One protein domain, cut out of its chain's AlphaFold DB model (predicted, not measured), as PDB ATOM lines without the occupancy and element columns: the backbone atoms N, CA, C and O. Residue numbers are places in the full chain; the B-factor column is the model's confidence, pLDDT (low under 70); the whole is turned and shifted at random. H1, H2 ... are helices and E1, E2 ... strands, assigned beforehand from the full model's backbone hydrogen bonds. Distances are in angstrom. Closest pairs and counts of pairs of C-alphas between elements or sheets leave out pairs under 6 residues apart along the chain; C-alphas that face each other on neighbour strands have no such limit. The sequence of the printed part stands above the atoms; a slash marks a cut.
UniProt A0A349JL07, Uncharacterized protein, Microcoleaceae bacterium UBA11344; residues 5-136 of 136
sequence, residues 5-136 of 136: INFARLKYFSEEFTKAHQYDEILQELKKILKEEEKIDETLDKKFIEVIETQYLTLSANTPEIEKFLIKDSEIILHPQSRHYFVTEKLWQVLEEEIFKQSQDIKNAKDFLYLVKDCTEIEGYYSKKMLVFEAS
ATOM      1  N   ILE A   5      22.357  55.736 245.654       93.25
ATOM      2  CA  ILE A   5      22.809  54.343 245.685       93.25
ATOM      3  C   ILE A   5      21.612  53.431 245.440       93.25
ATOM      4  O   ILE A   5      20.665  53.441 246.226       93.25
ATOM      5  N   ASN A   6      21.701  52.595 244.408       93.88
ATOM      6  CA  ASN A   6      20.762  51.505 244.163       93.88
ATOM      7  C   ASN A   6      21.448  50.180 244.475       93.88
ATOM      8  O   ASN A   6      22.421  49.805 243.817       93.88
ATOM      9  N   PHE A   7      20.952  49.467 245.482       95.69
ATOM     10  CA  PHE A   7      21.511  48.179 245.870       95.69
ATOM     11  C   PHE A   7      21.089  47.071 244.915       95.69
ATOM     12  O   PHE A   7      19.971  47.037 244.398       95.69
ATOM     13  N   ALA A   8      21.987  46.116 244.722       94.81
ATOM     14  CA  ALA A   8      21.704  44.909 243.979       94.81
ATOM     15  C   ALA A   8      22.508  43.727 244.538       94.81
ATOM     16  O   ALA A   8      23.508  43.897 245.241       94.81
ATOM     17  N   ARG A   9      22.063  42.506 244.247       94.50
ATOM     18  CA  ARG A   9      22.763  41.278 244.627       94.50
ATOM     19  C   ARG A   9      23.475  40.654 243.438       94.50
ATOM     20  O   ARG A   9      22.959  40.640 242.323       94.50
ATOM     21  N   LEU A  10      24.621  40.047 243.704       93.88
ATOM     22  CA  LEU A  10      25.298  39.139 242.793       93.88
ATOM     23  C   LEU A  10      24.577  37.791 242.787       93.88
ATOM     24  O   LEU A  10      24.527  37.105 243.805       93.88
ATOM     25  N   LYS A  11      24.060  37.388 241.625       93.19
ATOM     26  CA  LYS A  11      23.414  36.081 241.409       93.19
ATOM     27  C   LYS A  11      24.306  35.059 240.699       93.19
ATOM     28  O   LYS A  11      23.906  33.914 240.528       93.19
ATOM     29  N   TYR A  12      25.492  35.475 240.247       89.50
ATOM     30  CA  TYR A  12      26.388  34.616 239.467       89.50
ATOM     31  C   TYR A  12      27.026  33.497 240.302       89.50
ATOM     32  O   TYR A  12      27.211  32.384 239.816       89.50
ATOM     33  N   PHE A  13      27.352  33.780 241.564       90.19
ATOM     34  CA  PHE A  13      27.917  32.794 242.476       90.19
ATOM     35  C   PHE A  13      26.847  32.191 243.381       90.19
ATOM     36  O   PHE A  13      25.909  32.867 243.793       90.19
ATOM     37  N   SER A  14      27.025  30.922 243.742       90.94
ATOM     38  CA  SER A  14      26.252  30.274 244.806       90.94
ATOM     39  C   SER A  14      26.634  30.824 246.185       90.94
ATOM     40  O   SER A  14      27.793  31.192 246.393       90.94
ATOM     41  N   GLU A  15      25.717  30.785 247.154       91.38
ATOM     42  CA  GLU A  15      26.009  31.206 248.533       91.38
ATOM     43  C   GLU A  15      27.114  30.370 249.188       91.38
ATOM     44  O   GLU A  15      27.885  30.883 249.997       91.38
ATOM     45  N   GLU A  16      27.199  29.080 248.865       91.25
ATOM     46  CA  GLU A  16      28.233  28.180 249.378       91.25
ATOM     47  C   GLU A  16      29.625  28.644 248.943       91.25
ATOM     48  O   GLU A  16      30.553  28.686 249.750       91.25
ATOM     49  N   PHE A  17      29.746  29.046 247.675       91.94
ATOM     50  CA  PHE A  17      30.981  29.591 247.125       91.94
ATOM     51  C   PHE A  17      31.378  30.880 247.844       91.94
ATOM     52  O   PHE A  17      32.487  30.972 248.366       91.94
ATOM     53  N   THR A  18      30.490  31.870 247.930       92.00
ATOM     54  CA  THR A  18      30.852  33.184 248.487       92.00
ATOM     55  C   THR A  18      31.110  33.147 249.995       92.00
ATOM     56  O   THR A  18      31.949  33.888 250.509       92.00
ATOM     57  N   LYS A  19      30.452  32.251 250.741       89.88
ATOM     58  CA  LYS A  19      30.733  32.048 252.173       89.88
ATOM     59  C   LYS A  19      32.143  31.511 252.416       89.88
ATOM     60  O   LYS A  19      32.762  31.919 253.395       89.88
ATOM     61  N   ALA A  20      32.648  30.658 251.525       91.94
ATOM     62  CA  ALA A  20      33.966  30.036 251.645       91.94
ATOM     63  C   ALA A  20      35.145  30.967 251.300       91.94
ATOM     64  O   ALA A  20      36.275  30.650 251.664       91.94
ATOM     65  N   HIS A  21      34.892  32.095 250.631       93.56
ATOM     66  CA  HIS A  21      35.926  33.010 250.133       93.56
ATOM     67  C   HIS A  21      35.898  34.358 250.849       93.56
ATOM     68  O   HIS A  21      34.880  34.742 251.426       93.56
ATOM     69  N   GLN A  22      37.005  35.093 250.810       93.25
ATOM     70  CA  GLN A  22      37.074  36.478 251.287       93.25
ATOM     71  C   GLN A  22      36.465  37.455 250.266       93.25
ATOM     72  O   GLN A  22      36.319  37.127 249.089       93.25
ATOM     73  N   TYR A  23      36.121  38.675 250.702       91.44
ATOM     74  CA  TYR A  23      35.573  39.714 249.811       91.44
ATOM     75  C   TYR A  23      36.494  39.998 248.620       91.44
ATOM     76  O   TYR A  23      36.033  40.042 247.480       91.44
ATOM     77  N   ASP A  24      37.798  40.127 248.873       91.38
ATOM     78  CA  ASP A  24      38.780  40.415 247.826       91.38
ATOM     79  C   ASP A  24      38.888  39.276 246.806       91.38
ATOM     80  O   ASP A  24      39.015  39.532 245.612       91.38
ATOM     81  N   GLU A  25      38.780  38.019 247.241       93.12
ATOM     82  CA  GLU A  25      38.820  36.856 246.344       93.12
ATOM     83  C   GLU A  25      37.616  36.846 245.396       93.12
ATOM     84  O   GLU A  25      37.774  36.661 244.189       93.12
ATOM     85  N   ILE A  26      36.419  37.126 245.921       92.94
ATOM     86  CA  ILE A  26      35.183  37.224 245.129       92.94
ATOM     87  C   ILE A  26      35.285  38.364 244.117       92.94
ATOM     88  O   ILE A  26      34.948  38.191 242.944       92.94
ATOM     89  N   LEU A  27      35.780  39.522 244.553       92.62
ATOM     90  CA  LEU A  27      35.975  40.685 243.696       92.62
ATOM     91  C   LEU A  27      36.977  40.406 242.568       92.62
ATOM     92  O   LEU A  27      36.723  40.773 241.419       92.62
ATOM     93  N   GLN A  28      38.101  39.749 242.866       92.25
ATOM     94  CA  GLN A  28      39.084  39.381 241.845       92.25
ATOM     95  C   GLN A  28      38.517  38.372 240.844       92.25
ATOM     96  O   GLN A  28      38.746  38.526 239.642       92.25
ATOM     97  N   GLU A  29      37.739  37.389 241.302       92.44
ATOM     98  CA  GLU A  29      37.114  36.416 240.404       92.44
ATOM     99  C   GLU A  29      36.067  37.085 239.497       92.44
ATOM    100  O   GLU A  29      36.090  36.874 238.284       92.44
ATOM    101  N   LEU A  30      35.229  37.987 240.031       90.56
ATOM    102  CA  LEU A  30      34.302  38.795 239.215       90.56
ATOM    103  C   LEU A  30      35.043  39.606 238.163       90.56
ATOM    104  O   LEU A  30      34.683  39.573 236.989       90.56
ATOM    105  N   LYS A  31      36.104  40.312 238.566       91.00
ATOM    106  CA  LYS A  31      36.927  41.107 237.650       91.00
ATOM    107  C   LYS A  31      37.533  40.254 236.548       91.00
ATOM    108  O   LYS A  31      37.610  40.699 235.408       91.00
ATOM    109  N   LYS A  32      37.991  39.046 236.874       91.00
ATOM    110  CA  LYS A  32      38.560  38.110 235.904       91.00
ATOM    111  C   LYS A  32      37.514  37.666 234.884       91.00
ATOM    112  O   LYS A  32      37.798  37.733 233.697       91.00
ATOM    113  N   ILE A  33      36.318  37.297 235.336       89.38
ATOM    114  CA  ILE A  33      35.217  36.883 234.457       89.38
ATOM    115  C   ILE A  33      34.767  38.047 233.561       89.38
ATOM    116  O   ILE A  33      34.614  37.887 232.355       89.38
ATOM    117  N   LEU A  34      34.607  39.246 234.128       88.56
ATOM    118  CA  LEU A  34      34.124  40.417 233.388       88.56
ATOM    119  C   LEU A  34      35.134  40.953 232.369       88.56
ATOM    120  O   LEU A  34      34.722  41.578 231.399       88.56
ATOM    121  N   LYS A  35      36.437  40.699 232.540       87.12
ATOM    122  CA  LYS A  35      37.460  41.056 231.538       87.12
ATOM    123  C   LYS A  35      37.266  40.344 230.198       87.12
ATOM    124  O   LYS A  35      37.775  40.830 229.193       87.12
ATOM    125  N   GLU A  36      36.586  39.201 230.187       85.75
ATOM    126  CA  GLU A  36      36.350  38.402 228.980       85.75
ATOM    127  C   GLU A  36      35.054  38.803 228.249       85.75
ATOM    128  O   GLU A  36      34.778  38.302 227.161       85.75
ATOM    129  N   GLU A  37      34.256  39.716 228.811       86.25
ATOM    130  CA  GLU A  37      32.943  40.102 228.284       86.25
ATOM    131  C   GLU A  37      33.014  41.412 227.473       86.25
ATOM    132  O   GLU A  37      33.553  42.421 227.917       86.25
ATOM    133  N   GLU A  38      32.418  41.429 226.275       79.81
ATOM    134  CA  GLU A  38      32.452  42.602 225.380       79.81
ATOM    135  C   GLU A  38      31.374  43.656 225.706       79.81
ATOM    136  O   GLU A  38      31.524  44.833 225.379       79.81
ATOM    137  N   LYS A  39      30.266  43.240 226.335       84.81
ATOM    138  CA  LYS A  39      29.097  44.084 226.640       84.81
ATOM    139  C   LYS A  39      28.825  44.140 228.138       84.81
ATOM    140  O   LYS A  39      27.871  43.544 228.630       84.81
ATOM    141  N   ILE A  40      29.674  44.867 228.848       85.69
ATOM    142  CA  ILE A  40      29.753  44.857 230.313       85.69
ATOM    143  C   ILE A  40      28.423  45.183 230.995       85.69
ATOM    144  O   ILE A  40      27.949  44.363 231.775       85.69
ATOM    145  N   ASP A  41      27.802  46.322 230.680       77.56
ATOM    146  CA  ASP A  41      26.566  46.749 231.355       77.56
ATOM    147  C   ASP A  41      25.411  45.766 231.103       77.56
ATOM    148  O   ASP A  41      24.789  45.275 232.041       77.56
ATOM    149  N   GLU A  42      25.186  45.366 229.843       80.75
ATOM    150  CA  GLU A  42      24.145  44.380 229.519       80.75
ATOM    151  C   GLU A  42      24.397  43.022 230.186       80.75
ATOM    152  O   GLU A  42      23.455  42.355 230.623       80.75
ATOM    153  N   THR A  43      25.656  42.579 230.216       84.94
ATOM    154  CA  THR A  43      26.042  41.315 230.837       84.94
ATOM    155  C   THR A  43      25.817  41.373 232.343       84.94
ATOM    156  O   THR A  43      25.263  40.421 232.896       84.94
ATOM    157  N   LEU A  44      26.193  42.470 232.999       83.62
ATOM    158  CA  LEU A  44      26.017  42.640 234.436       83.62
ATOM    159  C   LEU A  44      24.542  42.587 234.823       83.62
ATOM    160  O   LEU A  44      24.159  41.701 235.589       83.62
ATOM    161  N   ASP A  45      23.712  43.432 234.214       80.88
ATOM    162  CA  ASP A  45      22.289  43.540 234.550       80.88
ATOM    163  C   ASP A  45      21.532  42.234 234.271       80.88
ATOM    164  O   ASP A  45      20.674  41.801 235.042       80.88
ATOM    165  N   LYS A  46      21.858  41.550 233.165       83.31
ATOM    166  CA  LYS A  46      21.145  40.324 232.775       83.31
ATOM    167  C   LYS A  46      21.656  39.095 233.510       83.31
ATOM    168  O   LYS A  46      20.845  38.293 233.979       83.31
ATOM    169  N   LYS A  47      22.975  38.905 233.596       84.25
ATOM    170  CA  LYS A  47      23.580  37.635 234.033       84.25
ATOM    171  C   LYS A  47      24.101  37.668 235.469       84.25
ATOM    172  O   LYS A  47      23.990  36.653 236.148       84.25
ATOM    173  N   PHE A  48      24.638  38.793 235.941       89.00
ATOM    174  CA  PHE A  48      25.384  38.831 237.208       89.00
ATOM    175  C   PHE A  48      24.618  39.460 238.358       89.00
ATOM    176  O   PHE A  48      24.857  39.073 239.500       89.00
ATOM    177  N   ILE A  49      23.716  40.393 238.069       92.12
ATOM    178  CA  ILE A  49      23.118  41.269 239.069       92.12
ATOM    179  C   ILE A  49      21.593  41.113 239.081       92.12
ATOM    180  O   ILE A  49      20.960  40.735 238.090       92.12
ATOM    181  N   GLU A  50      21.003  41.336 240.248       93.56
ATOM    182  CA  GLU A  50      19.566  41.453 240.465       93.56
ATOM    183  C   GLU A  50      19.312  42.590 241.452       93.56
ATOM    184  O   GLU A  50      19.863  42.587 242.551       93.56
ATOM    185  N   VAL A  51      18.519  43.579 241.036       93.44
ATOM    186  CA  VAL A  51      18.216  44.770 241.838       93.44
ATOM    187  C   VAL A  51      17.495  44.369 243.123       93.44
ATOM    188  O   VAL A  51      16.594  43.532 243.097       93.44
ATOM    189  N   ILE A  52      17.897  44.977 244.238       94.00
ATOM    190  CA  ILE A  52      17.220  44.849 245.527       94.00
ATOM    191  C   ILE A  52      16.300  46.061 245.662       94.00
ATOM    192  O   ILE A  52      16.763  47.200 245.691       94.00
ATOM    193  N   GLU A  53      14.992  45.824 245.723       91.56
ATOM    194  CA  GLU A  53      14.014  46.896 245.912       91.56
ATOM    195  C   GLU A  53      14.006  47.352 247.377       91.56
ATOM    196  O   GLU A  53      13.540  46.629 248.255       91.56
ATOM    197  N   THR A  54      14.492  48.566 247.643       90.62
ATOM    198  CA  THR A  54      14.370  49.208 248.958       90.62
ATOM    199  C   THR A  54      13.125  50.084 249.013       90.62
ATOM    200  O   THR A  54      12.765  50.756 248.044       90.62
ATOM    201  N   GLN A  55      12.433  50.089 250.151       88.12
ATOM    202  CA  GLN A  55      11.205  50.876 250.325       88.12
ATOM    203  C   GLN A  55      11.471  52.264 250.905       88.12
ATOM    204  O   GLN A  55      10.733  53.209 250.624       88.12
ATOM    205  N   TYR A  56      12.485  52.378 251.756       90.00
ATOM    206  CA  TYR A  56      12.771  53.562 252.555       90.00
ATOM    207  C   TYR A  56      14.261  53.904 252.605       90.00
ATOM    208  O   TYR A  56      14.616  55.073 252.766       90.00
ATOM    209  N   LEU A  57      15.150  52.919 252.479       92.00
ATOM    210  CA  LEU A  57      16.579  53.184 252.450       92.00
ATOM    211  C   LEU A  57      16.942  53.996 251.203       92.00
ATOM    212  O   LEU A  57      16.754  53.538 250.074       92.00
ATOM    213  N   THR A  58      17.501  55.185 251.425       91.12
ATOM    214  CA  THR A  58      17.877  56.126 250.368       91.12
ATOM    215  C   THR A  58      19.198  56.781 250.737       91.12
ATOM    216  O   THR A  58      19.230  57.723 251.528       91.12
ATOM    217  N   LEU A  59      20.292  56.295 250.152       91.88
ATOM    218  CA  LEU A  59      21.627  56.836 250.393       91.88
ATOM    219  C   LEU A  59      22.091  57.695 249.216       91.88
ATOM    220  O   LEU A  59      21.822  57.394 248.051       91.88
ATOM    221  N   SER A  60      22.803  58.772 249.538       90.25
ATOM    222  CA  SER A  60      23.418  59.662 248.557       90.25
ATOM    223  C   SER A  60      24.810  59.152 248.198       90.25
ATOM    224  O   SER A  60      25.683  59.052 249.056       90.25
ATOM    225  N   ALA A  61      25.052  58.913 246.912       88.12
ATOM    226  CA  ALA A  61      26.386  58.601 246.402       88.12
ATOM    227  C   ALA A  61      27.346  59.808 246.510       88.12
ATOM    228  O   ALA A  61      28.560  59.638 246.523       88.12
ATOM    229  N   ASN A  62      26.798  61.021 246.668       88.00
ATOM    230  CA  ASN A  62      27.561  62.261 246.835       88.00
ATOM    231  C   ASN A  62      27.974  62.535 248.295       88.00
ATOM    232  O   ASN A  62      28.473  63.620 248.594       88.00
ATOM    233  N   THR A  63      27.700  61.626 249.238       88.25
ATOM    234  CA  THR A  63      28.249  61.769 250.594       88.25
ATOM    235  C   THR A  63      29.778  61.717 250.495       88.25
ATOM    236  O   THR A  63      30.290  60.756 249.923       88.25
ATOM    237  N   PRO A  64      30.531  62.662 251.093       89.56
ATOM    238  CA  PRO A  64      31.987  62.730 250.938       89.56
ATOM    239  C   PRO A  64      32.738  61.438 251.276       89.56
ATOM    240  O   PRO A  64      33.751  61.136 250.654       89.56
ATOM    241  N   GLU A  65      32.269  60.666 252.261       90.25
ATOM    242  CA  GLU A  65      32.882  59.382 252.623       90.25
ATOM    243  C   GLU A  65      32.600  58.284 251.591       90.25
ATOM    244  O   GLU A  65      33.490  57.490 251.305       90.25
ATOM    245  N   ILE A  66      31.411  58.271 250.981       90.31
ATOM    246  CA  ILE A  66      31.046  57.328 249.915       90.31
ATOM    247  C   ILE A  66      31.760  57.703 248.610       90.31
ATOM    248  O   ILE A  66      32.330  56.838 247.948       90.31
ATOM    249  N   GLU A  67      31.791  58.991 248.264       89.12
ATOM    250  CA  GLU A  67      32.372  59.512 247.021       89.12
ATOM    251  C   GLU A  67      33.852  59.121 246.861       89.12
ATOM    252  O   GLU A  67      34.302  58.829 245.751       89.12
ATOM    253  N   LYS A  68      34.598  58.998 247.970       89.12
ATOM    254  CA  LYS A  68      35.988  58.496 247.979       89.12
ATOM    255  C   LYS A  68      36.139  57.115 247.334       89.12
ATOM    256  O   LYS A  68      37.204  56.813 246.799       89.12
ATOM    257  N   PHE A  69      35.098  56.286 247.374       87.81
ATOM    258  CA  PHE A  69      35.090  54.946 246.787       87.81
ATOM    259  C   PHE A  69      34.599  54.921 245.333       87.81
ATOM    260  O   PHE A  69      34.778  53.906 244.663       87.81
ATOM    261  N   LEU A  70      34.021  56.011 244.820       84.50
ATOM    262  CA  LEU A  70      33.397  56.086 243.487       84.50
ATOM    263  C   LEU A  70      34.335  56.633 242.399       84.50
ATOM    264  O   LEU A  70      33.899  57.117 241.355       84.50
ATOM    265  N   ILE A  71      35.644  56.579 242.631       81.75
ATOM    266  CA  ILE A  71      36.640  57.042 241.663       81.75
ATOM    267  C   ILE A  71      36.808  56.044 240.504       81.75
ATOM    268  O   ILE A  71      36.622  54.840 240.657       81.75
ATOM    269  N   LYS A  72      37.209  56.537 239.327       65.94
ATOM    270  CA  LYS A  72      37.317  55.738 238.089       65.94
ATOM    271  C   LYS A  72      38.287  54.547 238.186       65.94
ATOM    272  O   LYS A  72      38.080  53.541 237.516       65.94
ATOM    273  N   ASP A  73      39.295  54.651 239.052       68.00
ATOM    274  CA  ASP A  73      40.278  53.595 239.336       68.00
ATOM    275  C   ASP A  73      40.018  52.906 240.682       68.00
ATOM    276  O   ASP A  73      40.923  52.356 241.309       68.00
ATOM    277  N   SER A  74      38.776  52.975 241.162       79.56
ATOM    278  CA  SER A  74      38.403  52.401 242.442       79.56
ATOM    279  C   SER A  74      38.647  50.899 242.452       79.56
ATOM    280  O   SER A  74      38.213  50.165 241.562       79.56
ATOM    281  N   GLU A  75      39.308  50.410 243.498       83.75
ATOM    282  CA  GLU A  75      39.586  48.982 243.653       83.75
ATOM    283  C   GLU A  75      38.307  48.148 243.708       83.75
ATOM    284  O   GLU A  75      38.347  46.973 243.360       83.75
ATOM    285  N   ILE A  76      37.172  48.753 244.058       89.25
ATOM    286  CA  ILE A  76      35.885  48.072 244.204       89.25
ATOM    287  C   ILE A  76      35.005  48.109 242.944       89.25
ATOM    288  O   ILE A  76      33.964  47.454 242.918       89.25
ATOM    289  N   ILE A  77      35.400  48.837 241.889       90.25
ATOM    290  CA  ILE A  77      34.649  48.839 240.623       90.25
ATOM    291  C   ILE A  77      34.744  47.460 239.962       90.25
ATOM    292  O   ILE A  77      35.835  46.889 239.869       90.25
ATOM    293  N   LEU A  78      33.622  46.909 239.491       87.19
ATOM    294  CA  LEU A  78      33.612  45.566 238.892       87.19
ATOM    295  C   LEU A  78      34.349  45.517 237.546       87.19
ATOM    296  O   LEU A  78      35.023  44.538 237.230       87.19
ATOM    297  N   HIS A  79      34.243  46.585 236.758       87.50
ATOM    298  CA  HIS A  79      34.924  46.745 235.476       87.50
ATOM    299  C   HIS A  79      35.039  48.245 235.146       87.50
ATOM    300  O   HIS A  79      34.116  48.980 235.483       87.50
ATOM    301  N   PRO A  80      36.080  48.732 234.440       83.00
ATOM    302  CA  PRO A  80      36.235  50.165 234.129       83.00
ATOM    303  C   PRO A  80      35.091  50.813 233.330       83.00
ATOM    304  O   PRO A  80      34.999  52.035 233.255       83.00
ATOM    305  N   GLN A  81      34.262  49.997 232.676       84.06
ATOM    306  CA  GLN A  81      33.066  50.434 231.943       84.06
ATOM    307  C   GLN A  81      31.767  50.226 232.734       84.06
ATOM    308  O   GLN A  81      30.723  50.667 232.279       84.06
ATOM    309  N   SER A  82      31.834  49.549 233.882       84.06
ATOM    310  CA  SER A  82      30.678  49.251 234.722       84.06
ATOM    311  C   SER A  82      30.329  50.434 235.615       84.06
ATOM    312  O   SER A  82      31.208  51.165 236.070       84.06
ATOM    313  N   ARG A  83      29.042  50.572 235.931       85.62
ATOM    314  CA  ARG A  83      28.536  51.485 236.969       85.62
ATOM    315  C   ARG A  83      28.367  50.824 238.336       85.62
ATOM    316  O   ARG A  83      27.939  51.480 239.281       85.62
ATOM    317  N   HIS A  84      28.686  49.536 238.426       89.81
ATOM    318  CA  HIS A  84      28.483  48.733 239.616       89.81
ATOM    319  C   HIS A  84      29.764  48.611 240.444       89.81
ATOM    320  O   HIS A  84      30.853  48.326 239.929       89.81
ATOM    321  N   TYR A  85      29.593  48.767 241.751       92.44
ATOM    322  CA  TYR A  85      30.639  48.692 242.760       92.44
ATOM    323  C   TYR A  85      30.360  47.533 243.709       92.44
ATOM    324  O   TYR A  85      29.225  47.319 244.137       92.44
ATOM    325  N   PHE A  86      31.402  46.777 244.042       94.31
ATOM    326  CA  PHE A  86      31.329  45.709 245.031       94.31
ATOM    327  C   PHE A  86      31.435  46.267 246.445       94.31
ATOM    328  O   PHE A  86      32.314  47.081 246.737       94.31
ATOM    329  N   VAL A  87      30.559  45.816 247.342       95.12
ATOM    330  CA  VAL A  87      30.576  46.284 248.728       95.12
ATOM    331  C   VAL A  87      31.596  45.485 249.529       95.12
ATOM    332  O   VAL A  87      31.349  44.351 249.930       95.12
ATOM    333  N   THR A  88      32.760  46.092 249.755       92.69
ATOM    334  CA  THR A  88      33.796  45.573 250.657       92.69
ATOM    335  C   THR A  88      33.527  45.979 252.102       92.69
ATOM    336  O   THR A  88      32.707  46.855 252.374       92.69
ATOM    337  N   GLU A  89      34.273  45.396 253.041       92.69
ATOM    338  CA  GLU A  89      34.122  45.671 254.475       92.69
ATOM    339  C   GLU A  89      34.285  47.158 254.823       92.69
ATOM    340  O   GLU A  89      33.503  47.709 255.593       92.69
ATOM    341  N   LYS A  90      35.269  47.838 254.218       92.50
ATOM    342  CA  LYS A  90      35.512  49.273 254.458       92.50
ATOM    343  C   LYS A  90      34.345  50.137 253.996       92.50
ATOM    344  O   LYS A  90      33.988  51.102 254.658       92.50
ATOM    345  N   LEU A  91      33.781  49.804 252.841       93.56
ATOM    346  CA  LEU A  91      32.656  50.539 252.282       93.56
ATOM    347  C   LEU A  91      31.375  50.255 253.062       93.56
ATOM    348  O   LEU A  91      30.605  51.175 253.305       93.56
ATOM    349  N   TRP A  92      31.172  49.011 253.498       95.88
ATOM    350  CA  TRP A  92      30.040  48.650 254.344       95.88
ATOM    351  C   TRP A  92      29.991  49.479 255.625       95.88
ATOM    352  O   TRP A  92      28.947  50.042 255.921       95.88
ATOM    353  N   GLN A  93      31.124  49.657 256.311       95.25
ATOM    354  CA  GLN A  93      31.203  50.510 257.506       95.25
ATOM    355  C   GLN A  93      30.734  51.946 257.229       95.25
ATOM    356  O   GLN A  93      29.994  52.528 258.017       95.25
ATOM    357  N   VAL A  94      31.117  52.509 256.080       94.94
ATOM    358  CA  VAL A  94      30.671  53.848 255.671       94.94
ATOM    359  C   VAL A  94      29.170  53.869 255.372       94.94
ATOM    360  O   VAL A  94      28.476  54.802 255.773       94.94
ATOM    361  N   LEU A  95      28.646  52.842 254.699       95.12
ATOM    362  CA  LEU A  95      27.211  52.725 254.429       95.12
ATOM    363  C   LEU A  95      26.405  52.583 255.728       95.12
ATOM    364  O   LEU A  95      25.372  53.232 255.858       95.12
ATOM    365  N   GLU A  96      26.883  51.804 256.701       95.44
ATOM    366  CA  GLU A  96      26.258  51.659 258.023       95.44
ATOM    367  C   GLU A  96      26.159  52.998 258.760       95.44
ATOM    368  O   GLU A  96      25.109  53.317 259.322       95.44
ATOM    369  N   GLU A  97      27.214  53.817 258.728       95.19
ATOM    370  CA  GLU A  97      27.187  55.152 259.331       95.19
ATOM    371  C   GLU A  97      26.155  56.071 258.662       95.19
ATOM    372  O   GLU A  97      25.445  56.813 259.348       95.19
ATOM    373  N   GLU A  98      26.036  56.024 257.335       94.44
ATOM    374  CA  GLU A  98      25.060  56.831 256.594       94.44
ATOM    375  C   GLU A  98      23.621  56.344 256.810       94.44
ATOM    376  O   GLU A  98      22.721  57.162 257.014       94.44
ATOM    377  N   ILE A  99      23.405  55.026 256.871       94.31
ATOM    378  CA  ILE A  99      22.129  54.413 257.274       94.31
ATOM    379  C   ILE A  99      21.745  54.883 258.678       94.31
ATOM    380  O   ILE A  99      20.602  55.282 258.922       94.31
ATOM    381  N   PHE A 100      22.701  54.867 259.610       94.19
ATOM    382  CA  PHE A 100      22.465  55.304 260.978       94.19
ATOM    383  C   PHE A 100      22.077  56.784 261.032       94.19
ATOM    384  O   PHE A 100      21.087  57.115 261.685       94.19
ATOM    385  N   LYS A 101      22.775  57.665 260.305       93.12
ATOM    386  CA  LYS A 101      22.402  59.088 260.193       93.12
ATOM    387  C   LYS A 101      20.987  59.252 259.640       93.12
ATOM    388  O   LYS A 101      20.184  59.934 260.268       93.12
ATOM    389  N   GLN A 102      20.646  58.562 258.545       91.44
ATOM    390  CA  GLN A 102      19.288  58.590 257.987       91.44
ATOM    391  C   GLN A 102      18.247  58.158 259.030       91.44
ATOM    392  O   GLN A 102      17.179  58.762 259.127       91.44
ATOM    393  N   SER A 103      18.551  57.136 259.836       92.62
ATOM    394  CA  SER A 103      17.628  56.634 260.858       92.62
ATOM    395  C   SER A 103      17.299  57.664 261.945       92.62
ATOM    396  O   SER A 103      16.180  57.659 262.462       92.62
ATOM    397  N   GLN A 104      18.229  58.574 262.265       93.00
ATOM    398  CA  GLN A 104      18.037  59.616 263.281       93.00
ATOM    399  C   GLN A 104      17.009  60.672 262.859       93.00
ATOM    400  O   GLN A 104      16.354  61.269 263.716       93.00
ATOM    401  N   ASP A 105      16.829  60.869 261.553       91.31
ATOM    402  CA  ASP A 105      15.876  61.834 261.000       91.31
ATOM    403  C   ASP A 105      14.444  61.273 260.895       91.31
ATOM    404  O   ASP A 105      13.490  62.014 260.617       91.31
ATOM    405  N   ILE A 106      14.251  59.974 261.155       91.56
ATOM    406  CA  ILE A 106      12.945  59.318 261.065       91.56
ATOM    407  C   ILE A 106      12.105  59.611 262.309       91.56
ATOM    408  O   ILE A 106      12.403  59.193 263.423       91.56
ATOM    409  N   LYS A 107      10.969  60.277 262.094       92.69
ATOM    410  CA  LYS A 107      10.023  60.637 263.167       92.69
ATOM    411  C   LYS A 107       8.886  59.633 263.344       92.69
ATOM    412  O   LYS A 107       8.214  59.645 264.372       92.69
ATOM    413  N   ASN A 108       8.625  58.800 262.336       94.69
ATOM    414  CA  ASN A 108       7.493  57.880 262.309       94.69
ATOM    415  C   ASN A 108       7.959  56.434 262.520       94.69
ATOM    416  O   ASN A 108       8.830  55.937 261.810       94.69
ATOM    417  N   ALA A 109       7.328  55.728 263.461       93.00
ATOM    418  CA  ALA A 109       7.656  54.337 263.767       93.00
ATOM    419  C   ALA A 109       7.465  53.386 262.570       93.00
ATOM    420  O   ALA A 109       8.226  52.436 262.412       93.00
ATOM    421  N   LYS A 110       6.464  53.626 261.717       93.50
ATOM    422  CA  LYS A 110       6.204  52.813 260.524       93.50
ATOM    423  C   LYS A 110       7.341  52.942 259.510       93.50
ATOM    424  O   LYS A 110       7.799  51.935 258.984       93.50
ATOM    425  N   ASP A 111       7.807  54.166 259.296       93.00
ATOM    426  CA  ASP A 111       8.910  54.483 258.389       93.00
ATOM    427  C   ASP A 111      10.224  53.880 258.901       93.00
ATOM    428  O   ASP A 111      10.970  53.264 258.143       93.00
ATOM    429  N   PHE A 112      10.445  53.931 260.219       93.31
ATOM    430  CA  PHE A 112      11.577  53.264 260.858       93.31
ATOM    431  C   PHE A 112      11.538  51.744 260.644       93.31
ATOM    432  O   PHE A 112      12.550  51.135 260.311       93.31
ATOM    433  N   LEU A 113      10.364  51.116 260.774       94.50
ATOM    434  CA  LEU A 113      10.206  49.682 260.515       94.50
ATOM    435  C   LEU A 113      10.469  49.306 259.051       94.50
ATOM    436  O   LEU A 113      10.954  48.203 258.803       94.50
ATOM    437  N   TYR A 114      10.149  50.176 258.086       94.69
ATOM    438  CA  TYR A 114      10.513  49.949 256.684       94.69
ATOM    439  C   TYR A 114      12.023  50.057 256.472       94.69
ATOM    440  O   TYR A 114      12.598  49.147 255.882       94.69
ATOM    441  N   LEU A 115      12.675  51.075 257.047       95.06
ATOM    442  CA  LEU A 115      14.134  51.191 256.996       95.06
ATOM    443  C   LEU A 115      14.819  49.936 257.560       95.06
ATOM    444  O   LEU A 115      15.719  49.393 256.930       95.06
ATOM    445  N   VAL A 116      14.380  49.445 258.723       94.62
ATOM    446  CA  VAL A 116      14.967  48.246 259.349       94.62
ATOM    447  C   VAL A 116      14.820  47.011 258.458       94.62
ATOM    448  O   VAL A 116      15.747  46.203 258.390       94.62
ATOM    449  N   LYS A 117      13.686  46.854 257.762       95.75
ATOM    450  CA  LYS A 117      13.486  45.748 256.812       95.75
ATOM    451  C   LYS A 117      14.474  45.821 255.655       95.75
ATOM    452  O   LYS A 117      15.138  44.822 255.397       95.75
ATOM    453  N   ASP A 118      14.608  46.993 255.037       96.25
ATOM    454  CA  ASP A 118      15.561  47.208 253.946       96.25
ATOM    455  C   ASP A 118      16.996  46.908 254.408       96.25
ATOM    456  O   ASP A 118      17.734  46.187 253.739       96.25
ATOM    457  N   CYS A 119      17.381  47.400 255.592       95.31
ATOM    458  CA  CYS A 119      18.714  47.169 256.154       95.31
ATOM    459  C   CYS A 119      18.970  45.681 256.417       95.31
ATOM    460  O   CYS A 119      20.030  45.179 256.066       95.31
ATOM    461  N   THR A 120      17.987  44.969 256.978       95.81
ATOM    462  CA  THR A 120      18.096  43.526 257.255       95.81
ATOM    463  C   THR A 120      18.279  42.726 255.964       95.81
ATOM    464  O   THR A 120      19.064  41.779 255.918       95.81
ATOM    465  N   GLU A 121      17.557  43.091 254.904       96.19
ATOM    466  CA  GLU A 121      17.687  42.437 253.602       96.19
ATOM    467  C   GLU A 121      19.073  42.675 252.988       96.19
ATOM    468  O   GLU A 121      19.748  41.724 252.583       96.19
ATOM    469  N   ILE A 122      19.528  43.927 252.979       96.44
ATOM    470  CA  ILE A 122      20.828  44.316 252.423       96.44
ATOM    471  C   ILE A 122      21.981  43.690 253.210       96.44
ATOM    472  O   ILE A 122      22.890  43.117 252.605       96.44
ATOM    473  N   GLU A 123      21.931  43.726 254.542       96.31
ATOM    474  CA  GLU A 123      22.906  43.067 255.417       96.31
ATOM    475  C   GLU A 123      22.945  41.550 255.160       96.31
ATOM    476  O   GLU A 123      24.008  40.921 255.153       96.31
ATOM    477  N   GLY A 124      21.793  40.949 254.851       95.31
ATOM    478  CA  GLY A 124      21.688  39.552 254.439       95.31
ATOM    479  C   GLY A 124      22.504  39.225 253.183       95.31
ATOM    480  O   GLY A 124      23.131  38.168 253.122       95.31
ATOM    481  N   TYR A 125      22.545  40.119 252.193       95.94
ATOM    482  CA  TYR A 125      23.383  39.947 250.999       95.94
ATOM    483  C   TYR A 125      24.841  40.336 251.239       95.94
ATOM    484  O   TYR A 125      25.743  39.672 250.715       95.94
ATOM    485  N   TYR A 126      25.084  41.361 252.056       95.94
ATOM    486  CA  TYR A 126      26.428  41.755 252.461       95.94
ATOM    487  C   TYR A 126      27.128  40.610 253.191       95.94
ATOM    488  O   TYR A 126      28.168  40.164 252.733       95.94
ATOM    489  N   SER A 127      26.522  40.026 254.228       94.25
ATOM    490  CA  SER A 127      27.097  38.899 254.987       94.25
ATOM    491  C   SER A 127      27.409  37.665 254.127       94.25
ATOM    492  O   SER A 127      28.309  36.881 254.439       94.25
ATOM    493  N   LYS A 128      26.702  37.507 253.002       94.94
ATOM    494  CA  LYS A 128      26.953  36.478 251.985       94.94
ATOM    495  C   LYS A 128      27.983  36.899 250.936       94.94
ATOM    496  O   LYS A 128      28.236  36.125 250.022       94.94
ATOM    497  N   LYS A 129      28.585  38.082 251.058       95.38
ATOM    498  CA  LYS A 129      29.550  38.697 250.133       95.38
ATOM    499  C   LYS A 129      29.005  38.829 248.711       95.38
ATOM    500  O   LYS A 129      29.702  38.606 247.724       95.38
ATOM    501  N   MET A 130      27.717  39.132 248.628       95.69
ATOM    502  CA  MET A 130      26.945  39.199 247.388       95.69
ATOM    503  C   MET A 130      26.400  40.598 247.119       95.69
ATOM    504  O   MET A 130      25.664  40.775 246.157       95.69
ATOM    505  N   LEU A 131      26.725  41.590 247.947       96.69
ATOM    506  CA  LEU A 131      26.177  42.930 247.801       96.69
ATOM    507  C   LEU A 131      27.008  43.778 246.830       96.69
ATOM    508  O   LEU A 131      28.228  43.902 246.956       96.69
ATOM    509  N   VAL A 132      26.314  44.390 245.879       95.19
ATOM    510  CA  VAL A 132      26.830  45.402 244.955       95.19
ATOM    511  C   VAL A 132      25.883  46.602 244.960       95.19
ATOM    512  O   VAL A 132      24.752  46.513 245.440       95.19
ATOM    513  N   PHE A 133      26.319  47.730 244.414       93.88
ATOM    514  CA  PHE A 133      25.412  48.838 244.131       93.88
ATOM    515  C   PHE A 133      25.792  49.592 242.862       93.88
ATOM    516  O   PHE A 133      26.940  49.553 242.421       93.88
ATOM    517  N   GLU A 134      24.821  50.312 242.315       91.31
ATOM    518  CA  GLU A 134      24.994  51.316 241.269       91.31
ATOM    519  C   GLU A 134      24.856  52.723 241.869       91.31
ATOM    520  O   GLU A 134      23.986  52.958 242.709       91.31
ATOM    521  N   ALA A 135      25.705  53.660 241.440       87.62
ATOM    522  CA  ALA A 135      25.535  55.087 241.719       87.62
ATOM    523  C   ALA A 135      24.916  55.782 240.493       87.62
ATOM    524  O   ALA A 135      25.596  55.942 239.473       87.62
ATOM    525  N   SER A 136      23.645  56.193 240.583       80.19
ATOM    526  CA  SER A 136      22.878  56.793 239.471       80.19
ATOM    527  C   SER A 136      22.268  58.139 239.824       80.19
ATOM    528  O   SER A 136      21.666  58.222 240.918       80.19
TER     529      SER A 136
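AT A GLANCE: This is residues 5 to 136 of the 136 residues of an uncharacterized protein of Microcoleaceae bacterium UBA11344 (UniProt A0A349JL07). A small, twisted four-stranded sheet, with E1 and E4 in its middle, has two long helices, H5 and H6, running side by side in opposite directions and reaching away from it to make one end of the longest axis. H2 and H3, with the turn between them, make the other end, H1 lies to one side, and two long loops with the short H4 between them run round the sheet. The printed part has 132 residues, with six named helices and four named strands in the order E1 H1 H2 H3 E2 H4 E3 H5 H6 E4. The sheet, in the order E2 E1 E4 E3, is antiparallel throughout, and the class is mixed, helices and strands. The whole is compact, with a radius of gyration of the C-alphas of 14.8 A, yet elongated, spanning 49 by 31 by 25 A.

IN THESE COORDINATES: E1 is residues 5 to 10, 15.7 A long, beginning at C-alpha 5 at (22.809, 54.343, 245.685). H1 is residues 15 to 20, H2 residues 23 to 34, 16.5 A, and H3 residues 40 to 48, 10.1 A. E2 is residues 49 to 51, H4 residues 64 to 67 and E3 residues 84 to 86. H5 is residues 89 to 104, 23.0 A, and H6 residues 109 to 127, 26.3 A, beginning at C-alpha 109 at (7.656, 54.337, 263.767). E4 is residues 131 to 135, 13.6 A, ending at C-alpha 135 at (25.535, 55.087, 241.719).

HOW THE PARTS SIT: The inner strands E1 and E4 are antiparallel at 145 degrees, with N 6 and O 134 within hydrogen-bond range at 2.9 A. Edge strand E2 is the antiparallel neighbour of E1, with N 9 and O 50 within hydrogen-bond range at 2.8 A, and edge strand E3 is the antiparallel neighbour of E4, with N 85 and O 133 within hydrogen-bond range at 2.8 A. H3 is on the sheet at a height of 8.6 A, only just over E1, with 3 of its 9 C-alphas falling on that strand. H6 only grazes the sheet with residues 122 to 126; the C-alphas of Tyr 125 and Leu 131 are its closest pair with E4, 5.2 A. H2 also only grazes it, with residues 23 to 30. H5 and H6 are close but not clearly touching, at a shallow tilt of 4 degrees, opposite ways; their closest C-alphas are those of Ser 103 and Phe 112, 6.9 A. H4 touches H5 at its residues 91 to 95 alone, closest at the C-alphas of Glu 65 and Val 94, 6.7 A. H1 is not on the sheet and is close to but not clearly touching H2, closest at the C-alphas of Thr 18 and Ile 26, 6.8 A. In H1, H2, H3, H5 and H6 every O i to N i+4 pair is within hydrogen-bond range; H4 is too short for one.

THE WHOLE: The two C-alphas farthest apart, those of Glu 36 and Lys 107, are 48.5 A apart. The printed part has no cut and ends at residue 136, the chain's last. The links E2 to H4 and H4 to E3 are long. The mean pLDDT of the printed part is 90.6, and residues 72 to 73 are under 70.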